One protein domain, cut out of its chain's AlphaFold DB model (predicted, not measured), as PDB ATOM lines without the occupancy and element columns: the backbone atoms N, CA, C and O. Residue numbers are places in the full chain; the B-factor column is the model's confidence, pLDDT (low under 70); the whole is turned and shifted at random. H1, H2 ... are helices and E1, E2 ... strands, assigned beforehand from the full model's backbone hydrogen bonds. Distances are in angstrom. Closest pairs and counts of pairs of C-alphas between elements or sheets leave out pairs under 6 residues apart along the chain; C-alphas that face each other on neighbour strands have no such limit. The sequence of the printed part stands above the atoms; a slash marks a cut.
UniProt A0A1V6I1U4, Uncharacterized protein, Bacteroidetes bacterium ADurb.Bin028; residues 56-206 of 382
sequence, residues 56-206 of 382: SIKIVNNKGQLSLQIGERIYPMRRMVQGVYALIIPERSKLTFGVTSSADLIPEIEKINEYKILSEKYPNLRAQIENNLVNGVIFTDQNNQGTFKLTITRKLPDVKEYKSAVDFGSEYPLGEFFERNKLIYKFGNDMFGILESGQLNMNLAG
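What this domain is: This is residues 56 to 206 of the 382 residues of an uncharacterized protein of Bacteroidetes bacterium ADurb.Bin028 (UniProt A0A1V6I1U4). Two sheets, E4 E5 E8 E10 E9 and the smaller E1 E2 E3, lie partly face to face with strands crossed, as a sandwich; from this body a narrow three-stranded arm, E6 E7 E11, reaches out to a small head of three helices, H1 H2 H3. H5 packs on E1 of the smaller sheet and on E10 and E9 of the larger one, and H4 packs on E9. The 151 printed residues hold, in order, E1 to E6, H1 to H3, E7, E8, H4, H5 and E9 to E11, of mixed class, helices and strands, and each sheet is antiparallel throughout. The whole is loose, with a radius of gyration of the C-alphas of 19.5 A, and elongated, spanning 64 by 35 by 28 A.

Where its parts are: E1, residues 56 to 62, begins at C-alpha 56 (179.590, 114.723, 98.024). E2 is 65 to 70, E3 73 to 76, E4 78 to 81 and E5 84 to 89. E6, 94 to 101, is 21.0 A long. H1 is 102 to 109, H2 113 to 121, 13.2 A long, and H3 124 to 130. E7, 133 to 139, is 18.7 A long, and E8, 146 to 153, 22.5 A. H4 is 159 to 164, H5 174 to 180 and E9 183 to 187. E10, 191 to 198, is 22.8 A long. E11, 201 to 204, ends at C-alpha 204 (185.133, 126.656, 106.536).

How they stand to each other: E1 E2 E3 is a meander, each strand the antiparallel neighbour of the one before; N 60 and O 67 are 2.9 A apart, and N 68 and O 75 2.8 A. E3 runs on into E4 at 37 degrees. The other sandwich sheet runs E4 E5 E8 E10 E9, with N 78 and O 86 at 2.8 A, N 87 and O 148 at 2.9 A, N 149 and O 196 at 2.8 A, and N 185 and O 193 at 2.8 A. The two sheets' strands stand at 52 degrees. E8, H4 H5, E9 is a split strand-helix-strand unit, with E10 between its strands and a right-handed crossover. H4 only grazes that sheet; H5 only grazes both. In the third sheet N 95 and O 138 are 2.8 A apart, and N 137 and O 203 2.9 A. H1 touches H3 at a steep tilt of 59 degrees, opposite ways, closest at the C-alphas of Ala 103 and Glu 130, 4.5 A. H2 and H3 only just touch, only at the corner, with 3 pairs of C-alphas within 8 A, closest at Ser 119 and Leu 125, 6.1 A. Every O i to N i+4 pair is within hydrogen-bond range in H3 and H5, against 4 of 5 in H2, 1 of 4 in H1 and 0 of 2 in H4; of O i to N i+3 pairs, H1 has 4 of 5 and H4 3 of 3.

The domain as a whole: The C-alphas farthest apart, of Lys 121 and Asn 189, are 64.6 A apart. The printed part has no cut and no long link. Mean pLDDT of the printed part is 87.0; residues 97 to 100 and 205 to 206 are under 70.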
ATOM      1  N   SER A  56     179.151 116.055  98.430       90.75
ATOM      2  CA  SER A  56     179.590 114.723  98.024       90.75
ATOM      3  C   SER A  56     180.956 114.737  97.335       90.75
ATOM      4  O   SER A  56     181.368 115.722  96.720       90.75
ATOM      5  N   ILE A  57     181.660 113.614  97.428       93.62
ATOM      6  CA  ILE A  57     182.869 113.286  96.679       93.62
ATOM      7  C   ILE A  57     182.629 111.991  95.906       93.62
ATOM      8  O   ILE A  57     182.084 111.028  96.452       93.62
ATOM      9  N   LYS A  58     183.005 111.960  94.624       95.12
ATOM     10  CA  LYS A  58     182.964 110.734  93.822       95.12
ATOM     11  C   LYS A  58     184.010 110.666  92.726       95.12
ATOM     12  O   LYS A  58     184.450 111.689  92.214       95.12
ATOM     13  N   ILE A  59     184.374 109.451  92.317       95.81
ATOM     14  CA  ILE A  59     185.114 109.240  91.070       95.81
ATOM     15  C   ILE A  59     184.126 109.046  89.927       95.81
ATOM     16  O   ILE A  59     183.222 108.220  90.011       95.81
ATOM     17  N   VAL A  60     184.337 109.780  88.840       94.25
ATOM     18  CA  VAL A  60     183.569 109.654  87.603       94.25
ATOM     19  C   VAL A  60     184.493 109.345  86.432       94.25
ATOM     20  O   VAL A  60     185.662 109.736  86.415       94.25
ATOM     21  N   ASN A  61     183.965 108.647  85.432       89.69
ATOM     22  CA  ASN A  61     184.620 108.500  84.139       89.69
ATOM     23  C   ASN A  61     184.000 109.507  83.165       89.69
ATOM     24  O   ASN A  61     182.848 109.360  82.765       89.69
ATOM     25  N   ASN A  62     184.759 110.539  82.806       85.00
ATOM     26  CA  ASN A  62     184.339 111.562  81.861       85.00
ATOM     27  C   ASN A  62     185.106 111.372  80.547       85.00
ATOM     28  O   ASN A  62     186.304 111.643  80.482       85.00
ATOM     29  N   LYS A  63     184.425 110.872  79.507       84.56
ATOM     30  CA  LYS A  63     184.990 110.650  78.158       84.56
ATOM     31  C   LYS A  63     186.287 109.819  78.148       84.56
ATOM     32  O   LYS A  63     187.214 110.115  77.402       84.56
ATOM     33  N   GLY A  64     186.359 108.777  78.977       82.44
ATOM     34  CA  GLY A  64     187.529 107.896  79.065       82.44
ATOM     35  C   GLY A  64     188.619 108.386  80.023       82.44
ATOM     36  O   GLY A  64     189.632 107.706  80.180       82.44
ATOM     37  N   GLN A  65     188.417 109.525  80.693       89.88
ATOM     38  CA  GLN A  65     189.312 110.046  81.718       89.88
ATOM     39  C   GLN A  65     188.681 109.937  83.111       89.88
ATOM     40  O   GLN A  65     187.578 110.428  83.358       89.88
ATOM     41  N   LEU A  66     189.416 109.341  84.055       93.56
ATOM     42  CA  LEU A  66     189.031 109.349  85.466       93.56
ATOM     43  C   LEU A  66     189.146 110.765  86.032       93.56
ATOM     44  O   LEU A  66     190.162 111.438  85.856       93.56
ATOM     45  N   SER A  67     188.096 111.212  86.707       95.31
ATOM     46  CA  SER A  67     188.022 112.528  87.332       95.31
ATOM     47  C   SER A  67     187.473 112.410  88.746       95.31
ATOM     48  O   SER A  67     186.606 111.581  89.018       95.31
ATOM     49  N   LEU A  68     187.969 113.264  89.634       94.69
ATOM     50  CA  LEU A  68     187.425 113.455  90.966       94.69
ATOM     51  C   LEU A  68     186.353 114.538  90.905       94.69
ATOM     52  O   LEU A  68     186.640 115.669  90.525       94.69
ATOM     53  N   GLN A  69     185.132 114.208  91.286       93.00
ATOM     54  CA  GLN A  69     184.060 115.172  91.455       93.00
ATOM     55  C   GLN A  69     183.900 115.499  92.942       93.00
ATOM     56  O   GLN A  69     183.762 114.588  93.755       93.00
ATOM     57  N   ILE A  70     183.914 116.788  93.286       89.75
ATOM     58  CA  ILE A  70     183.613 117.296  94.631       89.75
ATOM     59  C   ILE A  70     182.474 118.309  94.492       89.75
ATOM     60  O   ILE A  70     182.640 119.357  93.858       89.75
ATOM     61  N   GLY A  71     181.307 117.978  95.043       86.50
ATOM     62  CA  GLY A  71     180.054 118.675  94.763       86.50
ATOM     63  C   GLY A  71     179.764 118.692  93.260       86.50
ATOM     64  O   GLY A  71     179.766 117.659  92.593       86.50
ATOM     65  N   GLU A  72     179.568 119.881  92.698       84.56
ATOM     66  CA  GLU A  72     179.304 120.066  91.262       84.56
ATOM     67  C   GLU A  72     180.578 120.174  90.407       84.56
ATOM     68  O   GLU A  72     180.512 120.202  89.178       84.56
ATOM     69  N   ARG A  73     181.761 120.252  91.031       87.06
ATOM     70  CA  ARG A  73     183.021 120.493  90.316       87.06
ATOM     71  C   ARG A  73     183.728 119.195  89.979       87.06
ATOM     72  O   ARG A  73     183.885 118.335  90.839       87.06
ATOM     73  N   ILE A  74     184.213 119.094  88.744       90.62
ATOM     74  CA  ILE A  74     184.921 117.922  88.221       90.62
ATOM     75  C   ILE A  74     186.386 118.285  87.978       90.62
ATOM     76  O   ILE A  74     186.692 119.228  87.250       90.62
ATOM     77  N   TYR A  75     187.286 117.500  88.559       91.94
ATOM     78  CA  TYR A  75     188.728 117.676  88.486       91.94
ATOM     79  C   TYR A  75     189.368 116.465  87.795       91.94
ATOM     80  O   TYR A  75     189.303 115.352  88.327       91.94
ATOM     81  N   PRO A  76     189.992 116.634  86.619       93.94
ATOM     82  CA  PRO A  76     190.595 115.519  85.901       93.94
ATOM     83  C   PRO A  76     191.784 114.945  86.678       93.94
ATOM     84  O   PRO A  76     192.677 115.681  87.099       93.94
ATOM     85  N   MET A  77     191.830 113.620  86.825       96.00
ATOM     86  CA  MET A  77     192.976 112.927  87.415       96.00
ATOM     87  C   MET A  77     193.955 112.512  86.314       96.00
ATOM     88  O   MET A  77     193.569 112.072  85.226       96.00
ATOM     89  N   ARG A  78     195.251 112.649  86.593       94.88
ATOM     90  CA  ARG A  78     196.335 112.239  85.695       94.88
ATOM     91  C   ARG A  78     196.813 110.848  86.076       94.88
ATOM     92  O   ARG A  78     196.981 110.555  87.255       94.88
ATOM     93  N   ARG A  79     197.061 109.991  85.086       95.19
ATOM     94  CA  ARG A  79     197.728 108.707  85.321       95.19
ATOM     95  C   ARG A  79     199.194 108.979  85.657       95.19
ATOM     96  O   ARG A  79     199.894 109.570  84.844       95.19
ATOM     97  N   MET A  80     199.634 108.540  86.829       93.12
ATOM     98  CA  MET A  80     201.014 108.723  87.290       93.12
ATOM     99  C   MET A  80     201.866 107.524  86.879       93.12
ATOM    100  O   MET A  80     202.888 107.665  86.219       93.12
ATOM    101  N   VAL A  81     201.383 106.326  87.212       92.12
ATOM    102  CA  VAL A  81     201.940 105.034  86.797       92.12
ATOM    103  C   VAL A  81     200.791 104.066  86.511       92.12
ATOM    104  O   VAL A  81     199.614 104.435  86.554       92.12
ATOM    105  N   GLN A  82     201.085 102.818  86.151       91.19
ATOM    106  CA  GLN A  82     200.038 101.817  85.961       91.19
ATOM    107  C   GLN A  82     199.219 101.617  87.245       91.19
ATOM    108  O   GLN A  82     199.776 101.366  88.305       91.19
ATOM    109  N   GLY A  83     197.894 101.755  87.130       90.75
ATOM    110  CA  GLY A  83     196.965 101.593  88.248       90.75
ATOM    111  C   GLY A  83     196.907 102.766  89.231       90.75
ATOM    112  O   GLY A  83     196.101 102.707  90.147       90.75
ATOM    113  N   VAL A  84     197.690 103.837  89.053       95.62
ATOM    114  CA  VAL A  84     197.687 104.991  89.971       95.62
ATOM    115  C   VAL A  84     197.339 106.270  89.222       95.62
ATOM    116  O   VAL A  84     198.014 106.651  88.262       95.62
ATOM    117  N   TYR A  85     196.306 106.954  89.703       96.44
ATOM    118  CA  TYR A  85     195.828 108.227  89.180       96.44
ATOM    119  C   TYR A  85     195.863 109.272  90.288       96.44
ATOM    120  O   TYR A  85     195.530 108.965  91.429       96.44
ATOM    121  N   ALA A  86     196.245 110.504  89.970       96.31
ATOM    122  CA  ALA A  86     196.304 111.577  90.949       96.31
ATOM    123  C   ALA A  86     195.754 112.894  90.400       96.31
ATOM    124  O   ALA A  86     195.999 113.265  89.251       96.31
ATOM    125  N   LEU A  87     195.036 113.614  91.254       95.06
ATOM    126  CA  LEU A  87     194.845 115.052  91.141       95.06
ATOM    127  C   LEU A  87     195.909 115.714  92.017       95.06
ATOM    128  O   LEU A  87     195.908 115.510  93.230       95.06
ATOM    129  N   ILE A  88     196.802 116.484  91.398       92.31
ATOM    130  CA  ILE A  88     197.820 117.266  92.103       92.31
ATOM    131  C   ILE A  88     197.321 118.701  92.226       92.31
ATOM    132  O   ILE A  88     197.013 119.346  91.221       92.31
ATOM    133  N   ILE A  89     197.247 119.184  93.457       89.31
ATOM    134  CA  ILE A  89     196.927 120.563  93.800       89.31
ATOM    135  C   ILE A  89     198.268 121.246  94.091       89.31
ATOM    136  O   ILE A  89     198.968 120.812  95.009       89.31
ATOM    137  N   PRO A  90     198.671 122.264  93.308       86.81
ATOM    138  CA  PRO A  90     199.952 122.934  93.520       86.81
ATOM    139  C   PRO A  90     200.039 123.560  94.914       86.81
ATOM    140  O   PRO A  90     199.016 123.783  95.558       86.81
ATOM    141  N   GLU A  91     201.244 123.885  95.373       85.75
ATOM    142  CA  GLU A  91     201.437 124.708  96.574       85.75
ATOM    143  C   GLU A  91     200.680 126.044  96.457       85.75
ATOM    144  O   GLU A  91     200.418 126.533  95.349       85.75
ATOM    145  N   ARG A  92     200.292 126.628  97.599       82.94
ATOM    146  CA  ARG A  92     199.556 127.910  97.673       82.94
ATOM    147  C   ARG A  92     198.281 127.961  96.819       82.94
ATOM    148  O   ARG A  92     197.836 129.039  96.418       82.94
ATOM    149  N   SER A  93     197.692 126.808  96.524       83.56
ATOM    150  CA  SER A  93     196.492 126.701  95.700       83.56
ATOM    151  C   SER A  93     195.291 126.335  96.553       83.56
ATOM    152  O   SER A  93     195.410 125.727  97.615       83.56
ATOM    153  N   LYS A  94     194.109 126.716  96.071       83.81
ATOM    154  CA  LYS A  94     192.847 126.455  96.752       83.81
ATOM    155  C   LYS A  94     191.797 125.910  95.797       83.81
ATOM    156  O   LYS A  94     191.653 126.400  94.676       83.81
ATOM    157  N   LEU A  95     191.034 124.939  96.275       80.44
ATOM    158  CA  LEU A  95     189.822 124.435  95.655       80.44
ATOM    159  C   LEU A  95     188.641 124.815  96.543       80.44
ATOM    160  O   LEU A  95     188.536 124.376  97.683       80.44
ATOM    161  N   THR A  96     187.742 125.638  96.017       75.75
ATOM    162  CA  THR A  96     186.473 125.949  96.681       75.75
ATOM    163  C   THR A  96     185.452 124.882  96.309       75.75
ATOM    164  O   THR A  96     185.249 124.635  95.112       75.75
ATOM    165  N   PHE A  97     184.799 124.279  97.293       68.81
ATOM    166  CA  PHE A  97     183.790 123.252  97.067       68.81
ATOM    167  C   PHE A  97     182.543 123.575  97.894       68.81
ATOM    168  O   PHE A  97     182.603 123.678  99.113       68.81
ATOM    169  N   GLY A  98     181.420 123.748  97.199       60.03
ATOM    170  CA  GLY A  98     180.106 123.910  97.814       60.03
ATOM    171  C   GLY A  98     179.887 125.206  98.605       60.03
ATOM    172  O   GLY A  98     180.797 125.826  99.150       60.03
ATOM    173  N   VAL A  99     178.618 125.595  98.657       63.62
ATOM    174  CA  VAL A  99     178.059 126.567  99.595       63.62
ATOM    175  C   VAL A  99     176.974 125.836 100.367       63.62
ATOM    176  O   VAL A  99     176.116 125.205  99.751       63.62
ATOM    177  N   THR A 100     176.993 125.889 101.696       66.44
ATOM    178  CA  THR A 100     175.829 125.468 102.488       66.44
ATOM    179  C   THR A 100     175.262 126.656 103.244       66.44
ATOM    180  O   THR A 100     176.003 127.555 103.638       66.44
ATOM    181  N   SER A 101     173.943 126.679 103.420       76.12
ATOM    182  CA  SER A 101     173.294 127.709 104.226       76.12
ATOM    183  C   SER A 101     173.751 127.602 105.681       76.12
ATOM    184  O   SER A 101     173.801 126.505 106.239       76.12
ATOM    185  N   SER A 102     174.048 128.740 106.307       78.56
ATOM    186  CA  SER A 102     174.303 128.814 107.750       78.56
ATOM    187  C   SER A 102     173.031 128.811 108.599       78.56
ATOM    188  O   SER A 102     173.132 128.829 109.826       78.56
ATOM    189  N   ALA A 103     171.838 128.762 107.994       80.62
ATOM    190  CA  ALA A 103     170.568 128.775 108.721       80.62
ATOM    191  C   ALA A 103     170.464 127.649 109.767       80.62
ATOM    192  O   ALA A 103     169.971 127.872 110.871       80.62
ATOM    193  N   ASP A 104     171.015 126.469 109.478       80.75
ATOM    194  CA  ASP A 104     170.978 125.324 110.401       80.75
ATOM    195  C   ASP A 104     171.857 125.511 111.648       80.75
ATOM    196  O   ASP A 104     171.736 124.759 112.615       80.75
ATOM    197  N   LEU A 105     172.742 126.512 111.647       84.94
ATOM    198  CA  LEU A 105     173.586 126.856 112.791       84.94
ATOM    199  C   LEU A 105     172.885 127.814 113.757       84.94
ATOM    200  O   LEU A 105     173.308 127.933 114.907       84.94
ATOM    201  N   ILE A 106     171.798 128.464 113.326       87.44
ATOM    202  CA  ILE A 106     171.053 129.439 114.132       87.44
ATOM    203  C   ILE A 106     170.660 128.876 115.506       87.44
ATOM    204  O   ILE A 106     170.955 129.546 116.494       87.44
ATOM    205  N   PRO A 107     170.103 127.653 115.639       89.88
ATOM    206  CA  PRO A 107     169.718 127.123 116.948       89.88
ATOM    207  C   PRO A 107     170.885 126.964 117.933       89.88
ATOM    208  O   PRO A 107     170.669 126.920 119.144       89.88
ATOM    209  N   GLU A 108     172.124 126.834 117.450       90.19
ATOM    210  CA  GLU A 108     173.313 126.792 118.307       90.19
ATOM    211  C   GLU A 108     173.876 128.182 118.582       90.19
ATOM    212  O   GLU A 108     174.258 128.468 119.717       90.19
ATOM    213  N   ILE A 109     173.851 129.068 117.588       90.56
ATOM    214  CA  ILE A 109     174.287 130.458 117.740       90.56
ATOM    215  C   ILE A 109     173.368 131.212 118.714       90.56
ATOM    216  O   ILE A 109     173.858 131.936 119.577       90.56
ATOM    217  N   GLU A 110     172.056 130.960 118.680       91.75
ATOM    218  CA  GLU A 110     171.065 131.539 119.602       91.75
ATOM    219  C   GLU A 110     171.302 131.147 121.075       91.75
ATOM    220  O   GLU A 110     170.805 131.807 121.992       91.75
ATOM    221  N   LYS A 111     172.102 130.104 121.344       92.69
ATOM    222  CA  LYS A 111     172.496 129.720 122.710       92.69
ATOM    223  C   LYS A 111     173.649 130.568 123.253       92.69
ATOM    224  O   LYS A 111     173.812 130.616 124.473       92.69
ATOM    225  N   ILE A 112     174.424 131.232 122.390       90.88
ATOM    226  CA  ILE A 112     175.579 132.053 122.769       90.88
ATOM    227  C   ILE A 112     175.103 133.294 123.535       90.88
ATOM    228  O   ILE A 112     174.202 134.006 123.095       90.88
ATOM    229  N   ASN A 113     175.720 133.581 124.682       87.12
ATOM    230  CA  ASN A 113     175.312 134.702 125.529       87.12
ATOM    231  C   ASN A 113     175.518 136.057 124.834       87.12
ATOM    232  O   ASN A 113     174.647 136.920 124.866       87.12
ATOM    233  N   GLU A 114     176.648 136.217 124.153       88.06
ATOM    234  CA  GLU A 114     176.991 137.406 123.378       88.06
ATOM    235  C   GLU A 114     176.003 137.623 122.224       88.06
ATOM    236  O   GLU A 114     175.623 138.761 121.961       88.06
ATOM    237  N   TYR A 115     175.518 136.545 121.590       90.38
ATOM    238  CA  TYR A 115     174.452 136.647 120.593       90.38
ATOM    239  C   TYR A 115     173.164 137.166 121.220       90.38
ATOM    240  O   TYR A 115     172.586 138.095 120.678       90.38
ATOM    241  N   LYS A 116     172.730 136.622 122.364       89.62
ATOM    242  CA  LYS A 116     171.501 137.075 123.039       89.62
ATOM    243  C   LYS A 116     171.560 138.573 123.337       89.62
ATOM    244  O   LYS A 116     170.696 139.307 122.869       89.62
ATOM    245  N   ILE A 117     172.640 139.018 123.985       84.69
ATOM    246  CA  ILE A 117     172.874 140.430 124.329       84.69
ATOM    247  C   ILE A 117     172.862 141.316 123.079       84.69
ATOM    248  O   ILE A 117     172.212 142.360 123.055       84.69
ATOM    249  N   LEU A 118     173.580 140.916 122.025       85.50
ATOM    250  CA  LEU A 118     173.661 141.720 120.810       85.50
ATOM    251  C   LEU A 118     172.364 141.678 119.999       85.50
ATOM    252  O   LEU A 118     171.988 142.690 119.432       85.50
ATOM    253  N   SER A 119     171.658 140.552 119.948       86.38
ATOM    254  CA  SER A 119     170.432 140.387 119.154       86.38
ATOM    255  C   SER A 119     169.263 141.229 119.671       86.38
ATOM    256  O   SER A 119     168.425 141.641 118.872       86.38
ATOM    257  N   GLU A 120     169.243 141.548 120.971       82.75
ATOM    258  CA  GLU A 120     168.286 142.493 121.562       82.75
ATOM    259  C   GLU A 120     168.491 143.920 121.032       82.75
ATOM    260  O   GLU A 120     167.522 144.627 120.761       82.75
ATOM    261  N   LYS A 121     169.752 144.333 120.842       80.00
ATOM    262  CA  LYS A 121     170.125 145.663 120.329       80.00
ATOM    263  C   LYS A 121     170.204 145.728 118.794       80.00
ATOM    264  O   LYS A 121     169.989 146.784 118.204       80.00
ATOM    265  N   TYR A 122     170.528 144.607 118.155       83.38
ATOM    266  CA  TYR A 122     170.834 144.465 116.730       83.38
ATOM    267  C   TYR A 122     170.063 143.264 116.145       83.38
ATOM    268  O   TYR A 122     170.649 142.216 115.849       83.38
ATOM    269  N   PRO A 123     168.733 143.376 115.953       77.69
ATOM    270  CA  PRO A 123     167.891 142.254 115.517       77.69
ATOM    271  C   PRO A 123     168.227 141.754 114.101       77.69
ATOM    272  O   PRO A 123     167.893 140.626 113.731       77.69
ATOM    273  N   ASN A 124     168.935 142.558 113.301       81.25
ATOM    274  CA  ASN A 124     169.419 142.173 111.977       81.25
ATOM    275  C   ASN A 124     170.519 141.094 112.017       81.25
ATOM    276  O   ASN A 124     170.762 140.461 110.991       81.25
ATOM    277  N   LEU A 125     171.159 140.840 113.167       83.19
ATOM    278  CA  LEU A 125     172.185 139.799 113.298       83.19
ATOM    279  C   LEU A 125     171.660 138.412 112.922       83.19
ATOM    280  O   LEU A 125     172.359 137.660 112.246       83.19
ATOM    281  N   ARG A 126     170.408 138.091 113.272       84.75
ATOM    282  CA  ARG A 126     169.800 136.811 112.888       84.75
ATOM    283  C   ARG A 126     169.702 136.666 111.371       84.75
ATOM    284  O   ARG A 126     170.089 135.639 110.819       84.75
ATOM    285  N   ALA A 127     169.233 137.713 110.694       80.69
ATOM    286  CA  ALA A 127     169.115 137.734 109.240       80.69
ATOM    287  C   ALA A 127     170.488 137.674 108.551       80.69
ATOM    288  O   ALA A 127     170.611 137.072 107.486       80.69
ATOM    289  N   GLN A 128     171.532 138.262 109.148       83.38
ATOM    290  CA  GLN A 128     172.902 138.139 108.642       83.38
ATOM    291  C   GLN A 128     173.408 136.692 108.692       83.38
ATOM    292  O   GLN A 128     174.102 136.277 107.769       83.38
ATOM    293  N   ILE A 129     173.044 135.924 109.726       82.62
ATOM    294  CA  ILE A 129     173.376 134.494 109.834       82.62
ATOM    295  C   ILE A 129     172.550 133.676 108.840       82.62
ATOM    296  O   ILE A 129     173.090 132.837 108.131       82.62
ATOM    297  N   GLU A 130     171.245 133.916 108.766       80.94
ATOM    298  CA  GLU A 130     170.321 133.153 107.921       80.94
ATOM    299  C   GLU A 130     170.625 133.289 106.426       80.94
ATOM    300  O   GLU A 130     170.539 132.315 105.683       80.94
ATOM    301  N   ASN A 131     171.032 134.486 105.995       77.56
ATOM    302  CA  ASN A 131     171.340 134.780 104.597       77.56
ATOM    303  C   ASN A 131     172.809 134.527 104.219       77.56
ATOM    304  O   ASN A 131     173.198 134.811 103.082       77.56
ATOM    305  N   ASN A 132     173.640 134.046 105.149       77.19
ATOM    306  CA  ASN A 132     175.032 133.729 104.851       77.19
ATOM    307  C   ASN A 132     175.196 132.324 104.264       77.19
ATOM    308  O   ASN A 132     174.338 131.449 104.390       77.19
ATOM    309  N   LEU A 133     176.343 132.119 103.621       78.00
ATOM    310  CA  LEU A 133     176.753 130.832 103.084       78.00
ATOM    311  C   LEU A 133     178.094 130.450 103.698       78.00
ATOM    312  O   LEU A 133     179.065 131.204 103.615       78.00
ATOM    313  N   VAL A 134     178.161 129.249 104.257       74.19
ATOM    314  CA  VAL A 134     179.415 128.646 104.697       74.19
ATOM    315  C   VAL A 134     180.110 128.071 103.464       74.19
ATOM    316  O   VAL A 134     179.580 127.178 102.796       74.19
ATOM    317  N   ASN A 135     181.284 128.614 103.143       74.50
ATOM    318  CA  ASN A 135     182.108 128.175 102.016       74.50
ATOM    319  C   ASN A 135     183.200 127.218 102.496       74.50
ATOM    320  O   ASN A 135     183.995 127.593 103.357       74.50
ATOM    321  N   GLY A 136     183.291 126.032 101.892       75.31
ATOM    322  CA  GLY A 136     184.397 125.101 102.116       75.31
ATOM    323  C   GLY A 136     185.576 125.373 101.182       75.31
ATOM    324  O   GLY A 136     185.408 125.545  99.967       75.31
ATOM    325  N   VAL A 137     186.791 125.401 101.733       80.00
ATOM    326  CA  VAL A 137     188.031 125.544 100.960       80.00
ATOM    327  C   VAL A 137     189.004 124.429 101.321       80.00
ATOM    328  O   VAL A 137     189.409 124.311 102.471       80.00
ATOM    329  N   ILE A 138     189.410 123.643 100.323       83.56
ATOM    330  CA  ILE A 138     190.576 122.760 100.404       83.56
ATOM    331  C   ILE A 138     191.768 123.568  99.917       83.56
ATOM    332  O   ILE A 138     191.709 124.161  98.838       83.56
ATOM    333  N   PHE A 139     192.851 123.596 100.676       83.50
ATOM    334  CA  PHE A 139     194.040 124.349 100.308       83.50
ATOM    335  C   PHE A 139     195.319 123.610 100.675       83.50
ATOM    336  O   PHE A 139     195.352 122.733 101.535       83.50
ATOM    337  N   THR A 140     196.382 123.982  99.984       82.12
ATOM    338  CA  THR A 140     197.739 123.512 100.236       82.12
ATOM    339  C   THR A 140     198.516 124.572 100.994       82.12
ATOM    340  O   THR A 140     198.224 125.770 100.899       82.12
ATOM    341  N   ASP A 141     199.492 124.136 101.785       78.25
ATOM    342  CA  ASP A 141     200.373 125.066 102.477       78.25
ATOM    343  C   ASP A 141     201.401 125.695 101.506       78.25
ATOM    344  O   ASP A 141     201.311 125.575 100.278       78.25
ATOM    345  N   GLN A 142     202.351 126.451 102.059       78.50
ATOM    346  CA  GLN A 142     203.354 127.166 101.269       78.50
ATOM    347  C   GLN A 142     204.451 126.274 100.680       78.50
ATOM    348  O   GLN A 142     205.147 126.754  99.790       78.50
ATOM    349  N   ASN A 143     204.618 125.053 101.192       82.69
ATOM    350  CA  ASN A 143     205.784 124.198 100.965       82.69
ATOM    351  C   ASN A 143     205.421 122.828 100.369       82.69
ATOM    352  O   ASN A 143     206.298 122.120  99.878       82.69
ATOM    353  N   ASN A 144     204.153 122.428 100.439       82.00
ATOM    354  CA  ASN A 144     203.687 121.099 100.088       82.00
ATOM    355  C   ASN A 144     202.593 121.168  99.026       82.00
ATOM    356  O   ASN A 144     201.629 121.930  99.118       82.00
ATOM    357  N   GLN A 145     202.719 120.305  98.023       88.00
ATOM    358  CA  GLN A 145     201.637 120.032  97.086       88.00
ATOM    359  C   GLN A 145     200.643 119.066  97.718       88.00
ATOM    360  O   GLN A 145     201.022 118.096  98.374       88.00
ATOM    361  N   GLY A 146     199.371 119.311  97.450       90.81
ATOM    362  CA  GLY A 146     198.273 118.479  97.898       90.81
ATOM    363  C   GLY A 146     197.914 117.435  96.858       90.81
ATOM    364  O   GLY A 146     198.053 117.668  95.655       90.81
ATOM    365  N   THR A 147     197.417 116.282  97.295       94.06
ATOM    366  CA  THR A 147     197.036 115.215  96.367       94.06
ATOM    367  C   THR A 147     195.724 114.553  96.749       94.06
ATOM    368  O   THR A 147     195.453 114.317  97.923       94.06
ATOM    369  N   PHE A 148     194.945 114.200  95.728       96.06
ATOM    370  CA  PHE A 148     193.990 113.099  95.800       96.06
ATOM    371  C   PHE A 148     194.510 111.978  94.914       96.06
ATOM    372  O   PHE A 148     194.744 112.190  93.722       96.06
ATOM    373  N   LYS A 149     194.701 110.792  95.480       97.25
ATOM    374  CA  LYS A 149     195.331 109.650  94.818       97.25
ATOM    375  C   LYS A 149     194.353 108.485  94.784       97.25
ATOM    376  O   LYS A 149     193.900 108.032  95.826       97.25
ATOM    377  N   LEU A 150     194.073 107.985  93.588       97.12
ATOM    378  CA  LEU A 150     193.290 106.781  93.341       97.12
ATOM    379  C   LEU A 150     194.228 105.639  92.937       97.12
ATOM    380  O   LEU A 150     194.919 105.730  91.920       97.12
ATOM    381  N   THR A 151     194.220 104.556  93.709       96.06
ATOM    382  CA  THR A 151     195.015 103.345  93.452       96.06
ATOM    383  C   THR A 151     194.101 102.184  93.092       96.06
ATOM    384  O   THR A 151     193.281 101.776  93.907       96.06
ATOM    385  N   ILE A 152     194.252 101.637  91.889       94.31
ATOM    386  CA  ILE A 152     193.493 100.490  91.393       94.31
ATOM    387  C   ILE A 152     194.236  99.197  91.743       94.31
ATOM    388  O   ILE A 152     195.393  99.016  91.365       94.31
ATOM    389  N   THR A 153     193.562  98.282  92.435       92.81
ATOM    390  CA  THR A 153     194.100  96.988  92.880       92.81
ATOM    391  C   THR A 153     193.082  95.865  92.681       92.81
ATOM    392  O   THR A 153     191.883  96.106  92.646       92.81
ATOM    393  N   ARG A 154     193.543  94.615  92.574       90.31
ATOM    394  CA  ARG A 154     192.676  93.417  92.554       90.31
ATOM    395  C   ARG A 154     192.369  92.869  93.948       90.31
ATOM    396  O   ARG A 154     191.485  92.041  94.117       90.31
ATOM    397  N   LYS A 155     193.140  93.279  94.954       88.44
ATOM    398  CA  LYS A 155     192.999  92.796  96.326       88.44
ATOM    399  C   LYS A 155     193.201  93.950  97.292       88.44
ATOM    400  O   LYS A 155     194.168  94.703  97.149       88.44
ATOM    401  N   LEU A 156     192.294  94.083  98.257       87.38
ATOM    402  CA  LEU A 156     192.466  95.051  99.334       87.38
ATOM    403  C   LEU A 156     193.477  94.512 100.359       87.38
ATOM    404  O   LEU A 156     193.505  93.298 100.596       87.38
ATOM    405  N   PRO A 157     194.308  95.377 100.961       81.31
ATOM    406  CA  PRO A 157     195.266  94.967 101.985       81.31
ATOM    407  C   PRO A 157     194.601  94.333 103.215       81.31
ATOM    408  O   PRO A 157     195.140  93.376 103.767       81.31
ATOM    409  N   ASP A 158     193.423  94.826 103.612       86.75
ATOM    410  CA  ASP A 158     192.641  94.303 104.736       86.75
ATOM    411  C   ASP A 158     191.285  93.760 104.256       86.75
ATOM    412  O   ASP A 158     190.511  94.426 103.570       86.75
ATOM    413  N   VAL A 159     190.966  92.526 104.652       81.94
ATOM    414  CA  VAL A 159     189.709  91.850 104.306       81.94
ATOM    415  C   VAL A 159     188.490  92.567 104.909       81.94
ATOM    416  O   VAL A 159     187.393  92.507 104.355       81.94
ATOM    417  N   LYS A 160     188.653  93.293 106.022       86.94
ATOM    418  CA  LYS A 160     187.559  94.061 106.638       86.94
ATOM    419  C   LYS A 160     187.119  95.243 105.772       86.94
ATOM    420  O   LYS A 160     185.935  95.585 105.780       86.94
ATOM    421  N   GLU A 161     188.027  95.809 104.977       86.81
ATOM    422  CA  GLU A 161     187.764  96.956 104.098       86.81
ATOM    423  C   GLU A 161     186.798  96.623 102.947       86.81
ATOM    424  O   GLU A 161     186.132  97.513 102.414       86.81
ATOM    425  N   TYR A 162     186.626  95.340 102.611       84.94
ATOM    426  CA  TYR A 162     185.648  94.901 101.607       84.94
ATOM    427  C   TYR A 162     184.211  95.288 101.986       84.94
ATOM    428  O   TYR A 162     183.387  95.544 101.107       84.94
ATOM    429  N   LYS A 163     183.904  95.351 103.291       86.31
ATOM    430  CA  LYS A 163     182.571  95.719 103.793       86.31
ATOM    431  C   LYS A 163     182.283  97.214 103.674       86.31
ATOM    432  O   LYS A 163     181.122  97.584 103.563       86.31
ATOM    433  N   SER A 164     183.314  98.060 103.696       86.25
ATOM    434  CA  SER A 164     183.178  99.515 103.554       86.25
ATOM    435  C   SER A 164     183.301  99.997 102.109       86.25
ATOM    436  O   SER A 164     183.228 101.198 101.864       86.25
ATOM    437  N   ALA A 165     183.518  99.083 101.160       91.50
ATOM    438  CA  ALA A 165     183.643  99.423  99.755       91.50
ATOM    439  C   ALA A 165     182.270  99.727  99.128       91.50
ATOM    440  O   ALA A 165     181.334  98.927  99.234       91.50
ATOM    441  N   VAL A 166     182.183 100.871  98.454       93.75
ATOM    442  CA  VAL A 166     180.991 101.371  97.753       93.75
ATOM    443  C   VAL A 166     181.103 101.114  96.253       93.75
ATOM    444  O   VAL A 166     182.198 100.865  95.753       93.75
ATOM    445  N   ASP A 167     180.001 101.176  95.516       93.69
ATOM    446  CA  ASP A 167     180.042 100.976  94.067       93.69
ATOM    447  C   ASP A 167     180.707 102.164  93.353       93.69
ATOM    448  O   ASP A 167     180.640 103.316  93.793       93.69
ATOM    449  N   PHE A 168     181.400 101.892  92.247       92.62
ATOM    450  CA  PHE A 168     182.011 102.942  91.434       92.62
ATOM    451  C   PHE A 168     180.979 103.987  90.985       92.62
ATOM    452  O   PHE A 168     179.917 103.651  90.467       92.62
ATOM    453  N   GLY A 169     181.320 105.270  91.141       88.88
ATOM    454  CA  GLY A 169     180.441 106.388  90.788       88.88
ATOM    455  C   GLY A 169     179.433 106.775  91.872       88.88
ATOM    456  O   GLY A 169     178.801 107.824  91.739       88.88
ATOM    457  N   SER A 170     179.309 105.995  92.952       93.19
ATOM    458  CA  SER A 170     178.479 106.370  94.096       93.19
ATOM    459  C   SER A 170     179.001 107.637  94.769       93.19
ATOM    460  O   SER A 170     180.209 107.828  94.948       93.19
ATOM    461  N   GLU A 171     178.063 108.496  95.157       94.19
ATOM    462  CA  GLU A 171     178.340 109.663  95.985       94.19
ATOM    463  C   GLU A 171     178.705 109.236  97.401       94.19
ATOM    464  O   GLU A 171     178.076 108.350  97.979       94.19
ATOM    465  N   TYR A 172     179.730 109.879  97.952       94.44
ATOM    466  CA  TYR A 172     180.171 109.666  99.321       94.44
ATOM    467  C   TYR A 172     180.241 111.005 100.065       94.44
ATOM    468  O   TYR A 172     180.640 111.993  99.449       94.44
ATOM    469  N   PRO A 173     179.871 111.088 101.354       93.12
ATOM    470  CA  PRO A 173     179.959 112.340 102.102       93.12
ATOM    471  C   PRO A 173     181.413 112.813 102.242       93.12
ATOM    472  O   PRO A 173     182.295 112.046 102.636       93.12
ATOM    473  N   LEU A 174     181.680 114.080 101.926       90.94
ATOM    474  CA  LEU A 174     183.041 114.618 101.923       90.94
ATOM    475  C   LEU A 174     183.651 114.702 103.333       90.94
ATOM    476  O   LEU A 174     184.845 114.456 103.492       90.94
ATOM    477  N   GLY A 175     182.845 115.000 104.355       90.19
ATOM    478  CA  GLY A 175     183.304 115.026 105.749       90.19
ATOM    479  C   GLY A 175     183.759 113.647 106.235       90.19
ATOM    480  O   GLY A 175     184.852 113.512 106.777       90.19
ATOM    481  N   GLU A 176     182.971 112.601 105.966       92.44
ATOM    482  CA  GLU A 176     183.349 111.202 106.228       92.44
ATOM    483  C   GLU A 176     184.629 110.805 105.483       92.44
ATOM    484  O   GLU A 176     185.464 110.077 106.023       92.44
ATOM    485  N   PHE A 177     184.809 111.282 104.246       93.31
ATOM    486  CA  PHE A 177     186.031 111.021 103.490       93.31
ATOM    487  C   PHE A 177     187.259 111.610 104.186       93.31
ATOM    488  O   PHE A 177     188.247 110.896 104.341       93.31
ATOM    489  N   PHE A 178     187.211 112.875 104.613       90.06
ATOM    490  CA  PHE A 178     188.351 113.519 105.270       90.06
ATOM    491  C   PHE A 178     188.660 112.920 106.642       90.06
ATOM    492  O   PHE A 178     189.831 112.738 106.961       90.06
ATOM    493  N   GLU A 179     187.641 112.536 107.414       90.06
ATOM    494  CA  GLU A 179     187.844 111.877 108.710       90.06
ATOM    495  C   GLU A 179     188.546 110.519 108.557       90.06
ATOM    496  O   GLU A 179     189.442 110.176 109.329       90.06
ATOM    497  N   ARG A 180     188.172 109.739 107.535       90.69
ATOM    498  CA  ARG A 180     188.762 108.414 107.278       90.69
ATOM    499  C   ARG A 180     190.047 108.474 106.460       90.69
ATOM    500  O   ARG A 180     190.802 107.502 106.437       90.69
ATOM    501  N   ASN A 181     190.238 109.563 105.720       92.38
ATOM    502  CA  ASN A 181     191.215 109.734 104.649       92.38
ATOM    503  C   ASN A 181     191.268 108.558 103.647       92.38
ATOM    504  O   ASN A 181     192.314 108.250 103.071       92.38
ATOM    505  N   LYS A 182     190.149 107.849 103.467       93.06
ATOM    506  CA  LYS A 182     190.087 106.664 102.610       93.06
ATOM    507  C   LYS A 182     188.662 106.378 102.161       93.06
ATOM    508  O   LYS A 182     187.759 106.235 102.983       93.06
ATOM    509  N   LEU A 183     188.487 106.209 100.854       95.12
ATOM    510  CA  LEU A 183     187.256 105.729 100.233       95.12
ATOM    511  C   LEU A 183     187.578 104.630  99.228       95.12
ATOM    512  O   LEU A 183     188.465 104.779  98.392       95.12
ATOM    513  N   ILE A 184     186.860 103.516  99.313       95.25
ATOM    514  CA  ILE A 184     187.123 102.335  98.497       95.25
ATOM    515  C   ILE A 184     185.952 102.119  97.551       95.25
ATOM    516  O   ILE A 184     184.822 101.919  97.991       95.25
ATOM    517  N   TYR A 185     186.243 102.119  96.259       94.50
ATOM    518  CA  TYR A 185     185.296 101.826  95.193       94.50
ATOM    519  C   TYR A 185     185.441 100.389  94.712       94.50
ATOM    520  O   TYR A 185     186.559  99.930  94.487       94.50
ATOM    521  N   LYS A 186     184.320  99.713  94.474       92.75
ATOM    522  CA  LYS A 186     184.231  98.457  93.731       92.75
ATOM    523  C   LYS A 186     184.110  98.777  92.246       92.75
ATOM    524  O   LYS A 186     183.160  99.427  91.815       92.75
ATOM    525  N   PHE A 187     185.083  98.324  91.471       85.31
ATOM    526  CA  PHE A 187     185.047  98.318  90.014       85.31
ATOM    527  C   PHE A 187     184.585  96.937  89.531       85.31
ATOM    528  O   PHE A 187     184.717  95.941  90.242       85.31
ATOM    529  N   GLY A 188     184.072  96.856  88.301       75.31
ATOM    530  CA  GLY A 188     183.798  95.560  87.674       75.31
ATOM    531  C   GLY A 188     185.059  94.682  87.589       75.31
ATOM    532  O   GLY A 188     186.175  95.204  87.518       75.31
ATOM    533  N   ASN A 189     184.871  93.356  87.555       78.25
ATOM    534  CA  ASN A 189     185.927  92.329  87.489       78.25
ATOM    535  C   ASN A 189     186.815  92.223  88.748       78.25
ATOM    536  O   ASN A 189     188.037  92.128  88.626       78.25
ATOM    537  N   ASP A 190     186.218  92.259  89.945       83.31
ATOM    538  CA  ASP A 190     186.918  92.102  91.236       83.31
ATOM    539  C   ASP A 190     188.069  93.101  91.460       83.31
ATOM    540  O   ASP A 190     189.056  92.819  92.142       83.31
ATOM    541  N   MET A 191     187.958  94.292  90.868       91.06
ATOM    542  CA  MET A 191     188.910  95.377  91.074       91.06
ATOM    543  C   MET A 191     188.374  96.387  92.081       91.06
ATOM    544  O   MET A 191     187.175  96.627  92.193       91.06
ATOM    545  N   PHE A 192     189.291  97.035  92.781       94.06
ATOM    546  CA  PHE A 192     189.011  98.073  93.755       94.06
ATOM    547  C   PHE A 192     189.806  99.323  93.421       94.06
ATOM    548  O   PHE A 192     190.938  99.219  92.953       94.06
ATOM    549  N   GLY A 193     189.247 100.498  93.693       94.44
ATOM    550  CA  GLY A 193     189.991 101.752  93.683       94.44
ATOM    551  C   GLY A 193     189.985 102.377  95.060       94.44
ATOM    552  O   GLY A 193     188.926 102.673  95.600       94.44
ATOM    553  N   ILE A 194     191.171 102.579  95.613       95.56
ATOM    554  CA  ILE A 194     191.378 103.198  96.917       95.56
ATOM    555  C   ILE A 194     191.701 104.670  96.671       95.56
ATOM    556  O   ILE A 194     192.756 104.980  96.113       95.56
ATOM    557  N   LEU A 195     190.773 105.553  97.027       96.94
ATOM    558  CA  LEU A 195     190.938 107.000  97.000       96.94
ATOM    559  C   LEU A 195     191.425 107.479  98.369       96.94
ATOM    560  O   LEU A 195     190.772 107.230  99.378       96.94
ATOM    561  N   GLU A 196     192.542 108.194  98.383       96.31
ATOM    562  CA  GLU A 196     193.155 108.788  99.575       96.31
ATOM    563  C   GLU A 196     193.512 110.247  99.288       96.31
ATOM    564  O   GLU A 196     193.713 110.626  98.126       96.31
ATOM    565  N   SER A 197     193.642 111.055 100.336       94.06
ATOM    566  CA  SER A 197     194.198 112.401 100.240       94.06
ATOM    567  C   SER A 197     195.506 112.542 101.017       94.06
ATOM    568  O   SER A 197     195.819 111.750 101.909       94.06
ATOM    569  N   GLY A 198     196.309 113.540 100.656       91.94
ATOM    570  CA  GLY A 198     197.559 113.832 101.349       91.94
ATOM    571  C   GLY A 198     197.969 115.288 101.198       91.94
ATOM    572  O   GLY A 198     197.809 115.858 100.119       91.94
ATOM    573  N   GLN A 199     198.519 115.856 102.276       87.88
ATOM    574  CA  GLN A 199     199.000 117.246 102.346       87.88
ATOM    575  C   GLN A 199     197.929 118.274 101.937       87.88
ATOM    576  O   GLN A 199     198.194 119.232 101.212       87.88
ATOM    577  N   LEU A 200     196.691 118.037 102.376       86.19
ATOM    578  CA  LEU A 200     195.573 118.954 102.198       86.19
ATOM    579  C   LEU A 200     195.153 119.497 103.550       86.19
ATOM    580  O   LEU A 200     195.006 118.746 104.508       86.19
ATOM    581  N   ASN A 201     194.917 120.798 103.579       82.00
ATOM    582  CA  ASN A 201     194.226 121.463 104.659       82.00
ATOM    583  C   ASN A 201     192.821 121.824 104.192       82.00
ATOM    584  O   ASN A 201     192.550 121.957 102.993       82.00
ATOM    585  N   MET A 202     191.937 122.006 105.155       79.88
ATOM    586  CA  MET A 202     190.557 122.373 104.919       79.88
ATOM    587  C   MET A 202     190.160 123.462 105.899       79.88
ATOM    588  O   MET A 202     190.689 123.522 107.005       79.88
ATOM    589  N   ASN A 203     189.295 124.362 105.453       74.94
ATOM    590  CA  ASN A 203     188.707 125.368 106.318       74.94
ATOM    591  C   ASN A 203     187.300 125.724 105.830       74.94
ATOM    592  O   ASN A 203     187.034 125.744 104.619       74.94
ATOM    593  N   LEU A 204     186.427 126.042 106.778       77.25
ATOM    594  CA  LEU A 204     185.133 126.656 106.536       77.25
ATOM    595  C   LEU A 204     185.261 128.170 106.715       77.25
ATOM    596  O   LEU A 204     185.783 128.666 107.708       77.25
ATOM    597  N   ALA A 205     184.779 128.939 105.744       69.12
ATOM    598  CA  ALA A 205     184.718 130.384 105.904       69.12
ATOM    599  C   ALA A 205     183.727 130.751 107.023       69.12
ATOM    600  O   ALA A 205     182.580 130.300 107.005       69.12
ATOM    601  N   GLY A 206     184.171 131.596 107.958       66.12
ATOM    602  CA  GLY A 206     183.331 132.131 109.027       66.12
ATOM    603  C   GLY A 206     182.171 132.986 108.510       66.12
ATOM    604  O   GLY A 206     182.186 133.470 107.375       66.12
TER     605      GLY A 206